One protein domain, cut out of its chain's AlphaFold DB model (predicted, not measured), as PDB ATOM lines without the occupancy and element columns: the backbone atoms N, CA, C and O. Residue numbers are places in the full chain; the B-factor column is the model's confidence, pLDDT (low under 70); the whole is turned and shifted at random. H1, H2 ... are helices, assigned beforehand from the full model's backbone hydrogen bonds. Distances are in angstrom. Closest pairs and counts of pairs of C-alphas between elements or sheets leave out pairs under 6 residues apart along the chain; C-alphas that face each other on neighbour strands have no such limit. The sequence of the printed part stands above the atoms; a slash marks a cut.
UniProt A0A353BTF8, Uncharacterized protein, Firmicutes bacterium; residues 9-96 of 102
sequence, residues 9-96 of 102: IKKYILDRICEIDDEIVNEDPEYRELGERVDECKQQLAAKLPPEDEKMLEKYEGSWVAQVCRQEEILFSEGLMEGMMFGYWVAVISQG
ATOM      1  N   ILE A   9      19.430 122.206 -21.054       77.94
ATOM      2  CA  ILE A   9      18.032 121.743 -21.056       77.94
ATOM      3  C   ILE A   9      17.487 121.482 -22.466       77.94
ATOM      4  O   ILE A   9      16.742 120.535 -22.678       77.94
ATOM      5  N   LYS A  10      17.917 122.264 -23.465       74.75
ATOM      6  CA  LYS A  10      17.483 122.076 -24.856       74.75
ATOM      7  C   LYS A  10      18.020 120.778 -25.459       74.75
ATOM      8  O   LYS A  10      17.341 120.187 -26.289       74.75
ATOM      9  N   LYS A  11      19.226 120.357 -25.062       83.62
ATOM     10  CA  LYS A  11      19.783 119.062 -25.464       83.62
ATOM     11  C   LYS A  11      19.036 117.923 -24.790       83.62
ATOM     12  O   LYS A  11      18.619 117.013 -25.478       83.62
ATOM     13  N   TYR A  12      18.813 118.027 -23.482       82.12
ATOM     14  CA  TYR A  12      18.046 117.031 -22.737       82.12
ATOM     15  C   TYR A  12      16.644 116.814 -23.329       82.12
ATOM     16  O   TYR A  12      16.237 115.679 -23.537       82.12
ATOM     17  N   ILE A  13      15.933 117.901 -23.664       79.81
ATOM     18  CA  ILE A  13      14.622 117.821 -24.325       79.81
ATOM     19  C   ILE A  13      14.737 117.121 -25.683       79.81
ATOM     20  O   ILE A  13      13.939 116.239 -25.968       79.81
ATOM     21  N   LEU A  14      15.718 117.496 -26.514       80.50
ATOM     22  CA  LEU A  14      15.912 116.862 -27.820       80.50
ATOM     23  C   LEU A  14      16.224 115.367 -27.687       80.50
ATOM     24  O   LEU A  14      15.597 114.567 -28.369       80.50
ATOM     25  N   ASP A  15      17.150 115.006 -26.799       85.62
ATOM     26  CA  ASP A  15      17.538 113.616 -26.552       85.62
ATOM     27  C   ASP A  15      16.312 112.805 -26.103       85.62
ATOM     28  O   ASP A  15      16.061 111.730 -26.640       85.62
ATOM     29  N   ARG A  16      15.475 113.354 -25.207       85.00
ATOM     30  CA  ARG A  16      14.270 112.648 -24.762       85.00
ATOM     31  C   ARG A  16      13.189 112.539 -25.838       85.00
ATOM     32  O   ARG A  16      12.483 111.539 -25.861       85.00
ATOM     33  N   ILE A  17      13.053 113.531 -26.721       83.06
ATOM     34  CA  ILE A  17      12.160 113.428 -27.888       83.06
ATOM     35  C   ILE A  17      12.623 112.286 -28.798       83.06
ATOM     36  O   ILE A  17      11.793 111.482 -29.204       83.06
ATOM     37  N   CYS A  18      13.927 112.183 -29.075       84.75
ATOM     38  CA  CYS A  18      14.473 111.086 -29.875       84.75
ATOM     39  C   CYS A  18      14.235 109.722 -29.213       84.75
ATOM     40  O   CYS A  18      13.778 108.806 -29.880       84.75
ATOM     41  N   GLU A  19      14.466 109.597 -27.903       88.69
ATOM     42  CA  GLU A  19      14.180 108.348 -27.182       88.69
ATOM     43  C   GLU A  19      12.690 107.976 -27.236       88.69
ATOM     44  O   GLU A  19      12.358 106.809 -27.385       88.69
ATOM     45  N   ILE A  20      11.776 108.947 -27.132       86.38
ATOM     46  CA  ILE A  20      10.334 108.686 -27.273       86.38
ATOM     47  C   ILE A  20      10.000 108.201 -28.688       86.38
ATOM     48  O   ILE A  20       9.199 107.278 -28.832       86.38
ATOM     49  N   ASP A  21      10.595 108.810 -29.714       84.50
ATOM     50  CA  ASP A  21      10.400 108.390 -31.102       84.50
ATOM     51  C   ASP A  21      10.846 106.933 -31.302       84.50
ATOM     52  O   ASP A  21      10.070 106.091 -31.758       84.50
ATOM     53  N   ASP A  22      12.060 106.616 -30.847       87.38
ATOM     54  CA  ASP A  22      12.667 105.292 -30.971       87.38
ATOM     55  C   ASP A  22      11.944 104.218 -30.139       87.38
ATOM     56  O   ASP A  22      11.729 103.110 -30.623       87.38
ATOM     57  N   GLU A  23      11.576 104.517 -28.890       89.62
ATOM     58  CA  GLU A  23      11.077 103.514 -27.936       89.62
ATOM     59  C   GLU A  23       9.552 103.364 -27.932       89.62
ATOM     60  O   GLU A  23       9.043 102.326 -27.509       89.62
ATOM     61  N   ILE A  24       8.818 104.413 -28.311       87.75
ATOM     62  CA  ILE A  24       7.359 104.469 -28.152       87.75
ATOM     63  C   ILE A  24       6.686 104.614 -29.507       87.75
ATOM     64  O   ILE A  24       5.853 103.786 -29.855       87.75
ATOM     65  N   VAL A  25       7.035 105.651 -30.271       86.00
ATOM     66  CA  VAL A  25       6.317 105.980 -31.513       86.00
ATOM     67  C   VAL A  25       6.529 104.896 -32.566       86.00
ATOM     68  O   VAL A  25       5.563 104.393 -33.133       86.00
ATOM     69  N   ASN A  26       7.775 104.477 -32.789       85.31
ATOM     70  CA  ASN A  26       8.096 103.460 -33.792       85.31
ATOM     71  C   ASN A  26       7.565 102.059 -33.446       85.31
ATOM     72  O   ASN A  26       7.351 101.243 -34.344       85.31
ATOM     73  N   GLU A  27       7.328 101.779 -32.166       88.94
ATOM     74  CA  GLU A  27       6.755 100.510 -31.707       88.94
ATOM     75  C   GLU A  27       5.221 100.550 -31.616       88.94
ATOM     76  O   GLU A  27       4.588  99.505 -31.453       88.94
ATOM     77  N   ASP A  28       4.600 101.727 -31.759       93.62
ATOM     78  CA  ASP A  28       3.150 101.868 -31.719       93.62
ATOM     79  C   ASP A  28       2.508 101.309 -33.010       93.62
ATOM     80  O   ASP A  28       2.777 101.789 -34.121       93.62
ATOM     81  N   PRO A  29       1.656 100.272 -32.905       92.62
ATOM     82  CA  PRO A  29       1.087  99.619 -34.077       92.62
ATOM     83  C   PRO A  29       0.063 100.496 -34.808       92.62
ATOM     84  O   PRO A  29      -0.045 100.392 -36.030       92.62
ATOM     85  N   GLU A  30      -0.670 101.359 -34.097       94.56
ATOM     86  CA  GLU A  30      -1.657 102.256 -34.702       94.56
ATOM     87  C   GLU A  30      -0.952 103.353 -35.505       94.56
ATOM     88  O   GLU A  30      -1.314 103.608 -36.654       94.56
ATOM     89  N   TYR A  31       0.112 103.940 -34.951       90.00
ATOM     90  CA  TYR A  31       0.955 104.909 -35.646       90.00
ATOM     91  C   TYR A  31       1.510 104.340 -36.957       90.00
ATOM     92  O   TYR A  31       1.409 104.977 -38.010       90.00
ATOM     93  N   ARG A  32       2.040 103.115 -36.919       90.44
ATOM     94  CA  ARG A  32       2.569 102.443 -38.112       90.44
ATOM     95  C   ARG A  32       1.498 102.173 -39.162       90.44
ATOM     96  O   ARG A  32       1.719 102.479 -40.331       90.44
ATOM     97  N   GLU A  33       0.341 101.644 -38.762       93.62
ATOM     98  CA  GLU A  33      -0.767 101.367 -39.688       93.62
ATOM     99  C   GLU A  33      -1.274 102.654 -40.362       93.62
ATOM    100  O   GLU A  33      -1.572 102.669 -41.561       93.62
ATOM    101  N   LEU A  34      -1.349 103.754 -39.608       90.56
ATOM    102  CA  LEU A  34      -1.696 105.064 -40.155       90.56
ATOM    103  C   LEU A  34      -0.645 105.549 -41.164       90.56
ATOM    104  O   LEU A  34      -1.023 106.029 -42.234       90.56
ATOM    105  N   GLY A  35       0.646 105.386 -40.858       88.38
ATOM    106  CA  GLY A  35       1.748 105.737 -41.757       88.38
ATOM    107  C   GLY A  35       1.710 104.969 -43.080       88.38
ATOM    108  O   GLY A  35       1.745 105.578 -44.149       88.38
ATOM    109  N   GLU A  36       1.539 103.644 -43.023       91.38
ATOM    110  CA  GLU A  36       1.450 102.781 -44.211       91.38
ATOM    111  C   GLU A  36       0.291 103.199 -45.132       91.38
ATOM    112  O   GLU A  36       0.469 103.357 -46.343       91.38
ATOM    113  N   ARG A  37      -0.894 103.469 -44.566       90.00
ATOM    114  CA  ARG A  37      -2.062 103.921 -45.341       90.00
ATOM    115  C   ARG A  37      -1.841 105.263 -46.031       90.00
ATOM    116  O   ARG A  37      -2.317 105.461 -47.153       90.00
ATOM    117  N   VAL A  38      -1.169 106.198 -45.361       88.62
ATOM    118  CA  VAL A  38      -0.853 107.515 -45.932       88.62
ATOM    119  C   VAL A  38       0.089 107.357 -47.124       88.62
ATOM    120  O   VAL A  38      -0.184 107.926 -48.185       88.62
ATOM    121  N   ASP A  39       1.130 106.536 -46.992       89.19
ATOM    122  CA  ASP A  39       2.083 106.274 -48.075       89.19
ATOM    123  C   ASP A  39       1.416 105.609 -49.286       89.19
ATOM    124  O   ASP A  39       1.640 106.029 -50.427       89.19
ATOM    125  N   GLU A  40       0.533 104.632 -49.067       92.94
ATOM    126  CA  GLU A  40      -0.246 104.010 -50.144       92.94
ATOM    127  C   GLU A  40      -1.116 105.031 -50.890       92.94
ATOM    128  O   GLU A  40      -1.143 105.059 -52.126       92.94
ATOM    129  N   CYS A  41      -1.816 105.903 -50.157       90.62
ATOM    130  CA  CYS A  41      -2.645 106.947 -50.757       90.62
ATOM    131  C   CYS A  41      -1.801 107.924 -51.580       90.62
ATOM    132  O   CYS A  41      -2.179 108.280 -52.701       90.62
ATOM    133  N   LYS A  42      -0.637 108.317 -51.056       88.44
ATOM    134  CA  LYS A  42       0.298 109.211 -51.739       88.44
ATOM    135  C   LYS A  42       0.810 108.606 -53.043       88.44
ATOM    136  O   LYS A  42       0.770 109.273 -54.075       88.44
ATOM    137  N   GLN A  43       1.205 107.333 -53.039       89.25
ATOM    138  CA  GLN A  43       1.634 106.630 -54.255       89.25
ATOM    139  C   GLN A  43       0.519 106.563 -55.309       89.25
ATOM    140  O   GLN A  43       0.761 106.802 -56.494       89.25
ATOM    141  N   GLN A  44      -0.721 106.286 -54.891       91.50
ATOM    142  CA  GLN A  44      -1.868 106.247 -55.804       91.50
ATOM    143  C   GLN A  44      -2.219 107.618 -56.392       91.50
ATOM    144  O   GLN A  44      -2.678 107.687 -57.536       91.50
ATOM    145  N   LEU A  45      -2.046 108.693 -55.620       89.06
ATOM    146  CA  LEU A  45      -2.237 110.065 -56.088       89.06
ATOM    147  C   LEU A  45      -1.140 110.463 -57.075       89.06
ATOM    148  O   LEU A  45      -1.464 110.902 -58.177       89.06
ATOM    149  N   ALA A  46       0.129 110.225 -56.735       86.50
ATOM    150  CA  ALA A  46       1.267 110.520 -57.606       86.50
ATOM    151  C   ALA A  46       1.136 109.831 -58.976       86.50
ATOM    152  O   ALA A  46       1.329 110.458 -60.011       86.50
ATOM    153  N   ALA A  47       0.679 108.573 -59.010       89.12
ATOM    154  CA  ALA A  47       0.471 107.833 -60.258       89.12
ATOM    155  C   ALA A  47      -0.617 108.419 -61.188       89.12
ATOM    156  O   ALA A  47      -0.672 108.063 -62.366       89.12
ATOM    157  N   LYS A  48      -1.514 109.269 -60.671       92.44
ATOM    158  CA  LYS A  48      -2.646 109.851 -61.418       92.44
ATOM    159  C   LYS A  48      -2.443 111.324 -61.767       92.44
ATOM    160  O   LYS A  48      -3.193 111.842 -62.595       92.44
ATOM    161  N   LEU A  49      -1.493 111.996 -61.122       92.19
ATOM    162  CA  LEU A  49      -1.303 113.433 -61.258       92.19
ATOM    163  C   LEU A  49      -0.331 113.774 -62.398       92.19
ATOM    164  O   LEU A  49       0.680 113.097 -62.587       92.19
ATOM    165  N   PRO A  50      -0.602 114.846 -63.161       92.62
ATOM    166  CA  PRO A  50       0.401 115.472 -64.010       92.62
ATOM    167  C   PRO A  50       1.608 115.967 -63.186       92.62
ATOM    168  O   PRO A  50       1.429 116.381 -62.039       92.62
ATOM    169  N   PRO A  51       2.819 116.056 -63.772       86.62
ATOM    170  CA  PRO A  51       4.025 116.474 -63.045       86.62
ATOM    171  C   PRO A  51       3.959 117.869 -62.396       86.62
ATOM    172  O   PRO A  51       4.685 118.152 -61.444       86.62
ATOM    173  N   GLU A  52       3.141 118.782 -62.929       88.50
ATOM    174  CA  GLU A  52       2.940 120.111 -62.333       88.50
ATOM    175  C   GLU A  52       2.087 120.042 -61.060       88.50
ATOM    176  O   GLU A  52       2.420 120.685 -60.060       88.50
ATOM    177  N   ASP A  53       1.047 119.207 -61.069       90.44
ATOM    178  CA  ASP A  53       0.155 119.003 -59.927       90.44
ATOM    179  C   ASP A  53       0.832 118.170 -58.831       90.44
ATOM    180  O   ASP A  53       0.636 118.436 -57.647       90.44
ATOM    181  N   GLU A  54       1.696 117.221 -59.204       89.06
ATOM    182  CA  GLU A  54       2.535 116.464 -58.266       89.06
ATOM    183  C   GLU A  54       3.454 117.400 -57.462       89.06
ATOM    184  O   GLU A  54       3.464 117.366 -56.232       89.06
ATOM    185  N   LYS A  55       4.144 118.335 -58.132       89.25
ATOM    186  CA  LYS A  55       4.974 119.351 -57.457       89.25
ATOM    187  C   LYS A  55       4.161 120.275 -56.557       89.25
ATOM    188  O   LYS A  55       4.648 120.725 -55.516       89.25
ATOM    189  N   MET A  56       2.944 120.621 -56.974       91.38
ATOM    190  CA  MET A  56       2.053 121.442 -56.161       91.38
ATOM    191  C   MET A  56       1.606 120.689 -54.904       91.38
ATOM    192  O   MET A  56       1.599 121.285 -53.825       91.38
ATOM    193  N   LEU A  57       1.302 119.394 -55.030       89.50
ATOM    194  CA  LEU A  57       0.954 118.520 -53.915       89.50
ATOM    195  C   LEU A  57       2.122 118.369 -52.934       89.50
ATOM    196  O   LEU A  57       1.929 118.610 -51.748       89.50
ATOM    197  N   GLU A  58       3.340 118.092 -53.406       89.44
ATOM    198  CA  GLU A  58       4.529 118.012 -52.540       89.44
ATOM    199  C   GLU A  58       4.762 119.309 -51.755       89.44
ATOM    200  O   GLU A  58       5.051 119.296 -50.556       89.44
ATOM    201  N   LYS A  59       4.606 120.464 -52.416       93.00
ATOM    202  CA  LYS A  59       4.744 121.767 -51.759       93.00
ATOM    203  C   LYS A  59       3.644 121.996 -50.722       93.00
ATOM    204  O   LYS A  59       3.926 122.566 -49.663       93.00
ATOM    205  N   TYR A  60       2.411 121.598 -51.028       91.75
ATOM    206  CA  TYR A  60       1.291 121.663 -50.095       91.75
ATOM    207  C   TYR A  60       1.558 120.789 -48.868       91.75
ATOM    208  O   TYR A  60       1.518 121.308 -47.755       91.75
ATOM    209  N   GLU A  61       1.916 119.519 -49.065       91.62
ATOM    210  CA  GLU A  61       2.240 118.576 -47.992       91.62
ATOM    211  C   GLU A  61       3.370 119.111 -47.111       91.62
ATOM    212  O   GLU A  61       3.207 119.210 -45.899       91.62
ATOM    213  N   GLY A  62       4.484 119.552 -47.706       92.38
ATOM    214  CA  GLY A  62       5.604 120.109 -46.948       92.38
ATOM    215  C   GLY A  62       5.223 121.359 -46.145       92.38
ATOM    216  O   GLY A  62       5.654 121.522 -45.002       92.38
ATOM    217  N   SER A  63       4.379 122.231 -46.708       94.62
ATOM    218  CA  SER A  63       3.892 123.430 -46.008       94.62
ATOM    219  C   SER A  63       2.937 123.076 -44.868       94.62
ATOM    220  O   SER A  63       3.013 123.674 -43.795       94.62
ATOM    221  N   TRP A  64       2.055 122.099 -45.090       92.25
ATOM    222  CA  TRP A  64       1.104 121.619 -44.096       92.25
ATOM    223  C   TRP A  64       1.815 120.914 -42.936       92.25
ATOM    224  O   TRP A  64       1.588 121.279 -41.785       92.25
ATOM    225  N   VAL A  65       2.757 120.007 -43.219       91.00
ATOM    226  CA  VAL A  65       3.589 119.349 -42.198       91.00
ATOM    227  C   VAL A  65       4.347 120.389 -41.373       91.00
ATOM    228  O   VAL A  65       4.295 120.356 -40.148       91.00
ATOM    229  N   ALA A  66       4.984 121.375 -42.014       90.19
ATOM    230  CA  ALA A  66       5.692 122.431 -41.291       90.19
ATOM    231  C   ALA A  66       4.766 123.247 -40.368       90.19
ATOM    232  O   ALA A  66       5.167 123.628 -39.264       90.19
ATOM    233  N   GLN A  67       3.529 123.510 -40.802       92.88
ATOM    234  CA  GLN A  67       2.524 124.183 -39.984       92.88
ATOM    235  C   GLN A  67       2.108 123.328 -38.780       92.88
ATOM    236  O   GLN A  67       2.090 123.847 -37.662       92.88
ATOM    237  N   VAL A  68       1.810 122.043 -38.993       90.75
ATOM    238  CA  VAL A  68       1.429 121.101 -37.927       90.75
ATOM    239  C   VAL A  68       2.556 120.967 -36.907       90.75
ATOM    240  O   VAL A  68       2.326 121.214 -35.728       90.75
ATOM    241  N   CYS A  69       3.797 120.731 -37.346       87.69
ATOM    242  CA  CYS A  69       4.949 120.660 -36.443       87.69
ATOM    243  C   CYS A  69       5.124 121.949 -35.626       87.69
ATOM    244  O   CYS A  69       5.477 121.905 -34.448       87.69
ATOM    245  N   ARG A  70       4.876 123.124 -36.226       89.44
ATOM    246  CA  ARG A  70       4.957 124.394 -35.494       89.44
ATOM    247  C   ARG A  70       3.842 124.528 -34.457       89.44
ATOM    248  O   ARG A  70       4.094 125.063 -33.379       89.44
ATOM    249  N   GLN A  71       2.633 124.082 -34.779       89.94
ATOM    250  CA  GLN A  71       1.517 124.055 -33.838       89.94
ATOM    251  C   GLN A  71       1.815 123.114 -32.665       89.94
ATOM    252  O   GLN A  71       1.637 123.511 -31.515       89.94
ATOM    253  N   GLU A  72       2.326 121.915 -32.933       88.06
ATOM    254  CA  GLU A  72       2.728 120.959 -31.901       88.06
ATOM    255  C   GLU A  72       3.853 121.507 -31.017       88.06
ATOM    256  O   GLU A  72       3.746 121.439 -29.797       88.06
ATOM    257  N   GLU A  73       4.888 122.140 -31.589       84.44
ATOM    258  CA  GLU A  73       5.961 122.783 -30.810       84.44
ATOM    259  C   GLU A  73       5.391 123.821 -29.824       84.44
ATOM    260  O   GLU A  73       5.865 123.919 -28.689       84.44
ATOM    261  N   ILE A  74       4.370 124.583 -30.237       83.31
ATOM    262  CA  ILE A  74       3.684 125.556 -29.374       83.31
ATOM    263  C   ILE A  74       2.920 124.837 -28.256       83.31
ATOM    264  O   ILE A  74       3.143 125.156 -27.090       83.31
ATOM    265  N   LEU A  75       2.086 123.848 -28.596       83.00
ATOM    266  CA  LEU A  75       1.268 123.108 -27.626       83.00
ATOM    267  C   LEU A  75       2.122 122.353 -26.600       83.00
ATOM    268  O   LEU A  75       1.856 122.424 -25.403       83.00
ATOM    269  N   PHE A  76       3.187 121.680 -27.040       83.81
ATOM    270  CA  PHE A  76       4.111 120.996 -26.134       83.81
ATOM    271  C   PHE A  76       4.862 121.975 -25.231       83.81
ATOM    272  O   PHE A  76       5.073 121.681 -24.056       83.81
ATOM    273  N   SER A  77       5.255 123.142 -25.750       79.00
ATOM    274  CA  SER A  77       5.910 124.171 -24.935       79.00
ATOM    275  C   SER A  77       4.973 124.718 -23.858       79.00
ATOM    276  O   SER A  77       5.396 124.897 -22.717       79.00
ATOM    277  N   GLU A  78       3.709 124.966 -24.202       82.31
ATOM    278  CA  GLU A  78       2.681 125.413 -23.260       82.31
ATOM    279  C   GLU A  78       2.414 124.348 -22.192       82.31
ATOM    280  O   GLU A  78       2.581 124.625 -21.005       82.31
ATOM    281  N   GLY A  79       2.156 123.102 -22.600       85.81
ATOM    282  CA  GLY A  79       1.937 121.989 -21.674       85.81
ATOM    283  C   GLY A  79       3.129 121.725 -20.745       85.81
ATOM    284  O   GLY A  79       2.943 121.444 -19.560       85.81
ATOM    285  N   LEU A  80       4.369 121.876 -21.231       84.94
ATOM    286  CA  LEU A  80       5.566 121.766 -20.392       84.94
ATOM    287  C   LEU A  80       5.610 122.869 -19.326       84.94
ATOM    288  O   LEU A  80       5.890 122.585 -18.159       84.94
ATOM    289  N   MET A  81       5.338 124.118 -19.711       84.00
ATOM    290  CA  MET A  81       5.316 125.252 -18.784       84.00
ATOM    291  C   MET A  81       4.211 125.094 -17.737       84.00
ATOM    292  O   MET A  81       4.463 125.300 -16.549       84.00
ATOM    293  N   GLU A  82       3.016 124.677 -18.151       88.12
ATOM    294  CA  GLU A  82       1.909 124.370 -17.245       88.12
ATOM    295  C   GLU A  82       2.274 123.246 -16.270       88.12
ATOM    296  O   GLU A  82       2.086 123.396 -15.061       88.12
ATOM    297  N   GLY A  83       2.878 122.162 -16.762       84.69
ATOM    298  CA  GLY A  83       3.344 121.048 -15.936       84.69
ATOM    299  C   GLY A  83       4.404 121.464 -14.912       84.69
ATOM    300  O   GLY A  83       4.320 121.078 -13.745       84.69
ATOM    301  N   MET A  84       5.367 122.304 -15.308       85.12
ATOM    302  CA  MET A  84       6.368 122.867 -14.393       85.12
ATOM    303  C   MET A  84       5.729 123.755 -13.320       85.12
ATOM    304  O   MET A  84       6.048 123.610 -12.138       85.12
ATOM    305  N   MET A  85       4.814 124.652 -13.704       84.25
ATOM    306  CA  MET A  85       4.104 125.516 -12.754       84.25
ATOM    307  C   MET A  85       3.250 124.703 -11.782       84.25
ATOM    308  O   MET A  85       3.260 124.976 -10.581       84.25
ATOM    309  N   PHE A  86       2.549 123.683 -12.277       84.31
ATOM    310  CA  PHE A  86       1.757 122.786 -11.448       84.31
ATOM    311  C   PHE A  86       2.638 122.001 -10.472       84.31
ATOM    312  O   PHE A  86       2.356 121.979  -9.276       84.31
ATOM    313  N   GLY A  87       3.745 121.423 -10.948       82.94
ATOM    314  CA  GLY A  87       4.709 120.719 -10.104       82.94
ATOM    315  C   GLY A  87       5.295 121.616  -9.011       82.94
ATOM    316  O   GLY A  87       5.360 121.211  -7.849       82.94
ATOM    317  N   TYR A  88       5.645 122.862  -9.350       81.38
ATOM    318  CA  TYR A  88       6.073 123.858  -8.369       81.38
ATOM    319  C   TYR A  88       4.971 124.153  -7.347       81.38
ATOM    320  O   TYR A  88       5.223 124.108  -6.147       81.38
ATOM    321  N   TRP A  89       3.739 124.399  -7.796       82.50
ATOM    322  CA  TRP A  89       2.614 124.673  -6.903       82.50
ATOM    323  C   TRP A  89       2.360 123.518  -5.927       82.50
ATOM    324  O   TRP A  89       2.262 123.751  -4.722       82.50
ATOM    325  N   VAL A  90       2.352 122.273  -6.420       82.94
ATOM    326  CA  VAL A  90       2.257 121.055  -5.597       82.94
ATOM    327  C   VAL A  90       3.400 120.984  -4.579       82.94
ATOM    328  O   VAL A  90       3.161 120.689  -3.407       82.94
ATOM    329  N   ALA A  91       4.636 121.294  -4.975       81.94
ATOM    330  CA  ALA A  91       5.777 121.333  -4.058       81.94
ATOM    331  C   ALA A  91       5.597 122.389  -2.946       81.94
ATOM    332  O   ALA A  91       5.843 122.104  -1.772       81.94
ATOM    333  N   VAL A  92       5.102 123.581  -3.293       79.56
ATOM    334  CA  VAL A  92       4.849 124.672  -2.339       79.56
ATOM    335  C   VAL A  92       3.796 124.283  -1.300       79.56
ATOM    336  O   VAL A  92       4.037 124.457  -0.105       79.56
ATOM    337  N   ILE A  93       2.654 123.733  -1.727       83.12
ATOM    338  CA  ILE A  93       1.562 123.366  -0.806       83.12
ATOM    339  C   ILE A  93       1.866 122.107   0.014       83.12
ATOM    340  O   ILE A  93       1.302 121.935   1.092       83.12
ATOM    341  N   SER A  94       2.737 121.224  -0.486       75.25
ATOM    342  CA  SER A  94       3.018 119.941   0.157       75.25
ATOM    343  C   SER A  94       4.008 120.053   1.322       75.25
ATOM    344  O   SER A  94       3.808 119.327   2.294       75.25
ATOM    345  N   GLN A  95       5.021 120.943   1.296       63.50
ATOM    346  CA  GLN A  95       5.985 121.109   2.415       63.50
ATOM    347  C   GLN A  95       6.639 122.506   2.610       63.50
ATOM    348  O   GLN A  95       7.568 122.610   3.412       63.50
ATOM    349  N   GLY A  96       6.172 123.593   1.982       53.69
ATOM    350  CA  GLY A  96       6.736 124.940   2.193       53.69
ATOM    351  C   GLY A  96       8.058 125.185   1.446       53.69
ATOM    352  O   GLY A  96       8.929 124.323   1.348       53.69
TER     353      GLY A  96
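This is residues 9 to 96 of the 102 residues of an uncharacterized protein of Firmicutes bacterium (UniProt A0A353BTF8). Three helices make an open, three-sided frame with few contacts: H1 meets H2 at a corner, about perpendicular to it, and H2 makes a narrow V with the very long H3, which runs back past H1 without touching it and sticks out free at residues 59 to 95. The printed part has 88 residues, with H1, H2 and H3 in that order, no named strand, and the class all helix. It is extended, with a radius of gyration of the C-alphas of 19.7 A and spans of 67 by 25 by 21 A.

Find C-alpha 9 at (18.032, 121.743, -21.056); from there H1, residues 9 to 25, runs 22.2 A. H2, residues 29 to 46, runs 25.9 A. H3, residues 51 to 95, runs 65.7 A to C-alpha 95 at (5.985, 121.109, 2.415).

H1 and H2 are close but not clearly touching, about perpendicular at 85 degrees; their closest C-alphas, Val 25 and Tyr 31, are 6.9 A apart. H2 and H3 are close but not clearly touching, with the C-alphas of Ala 46 and Glu 54 closest at 6.1 A. They run opposite ways at a shallow tilt of 22 degrees. H1 and H3 are apart. In H1, H2 and H3 every O i to N i+4 pair is within hydrogen-bond range.

Look at Pro 50 and Gly 96, whose C-alphas are the farthest apart, at 67.2 A. The printed part has no cut, and both links are tight. Confidence is under 70 at residues 95 to 96.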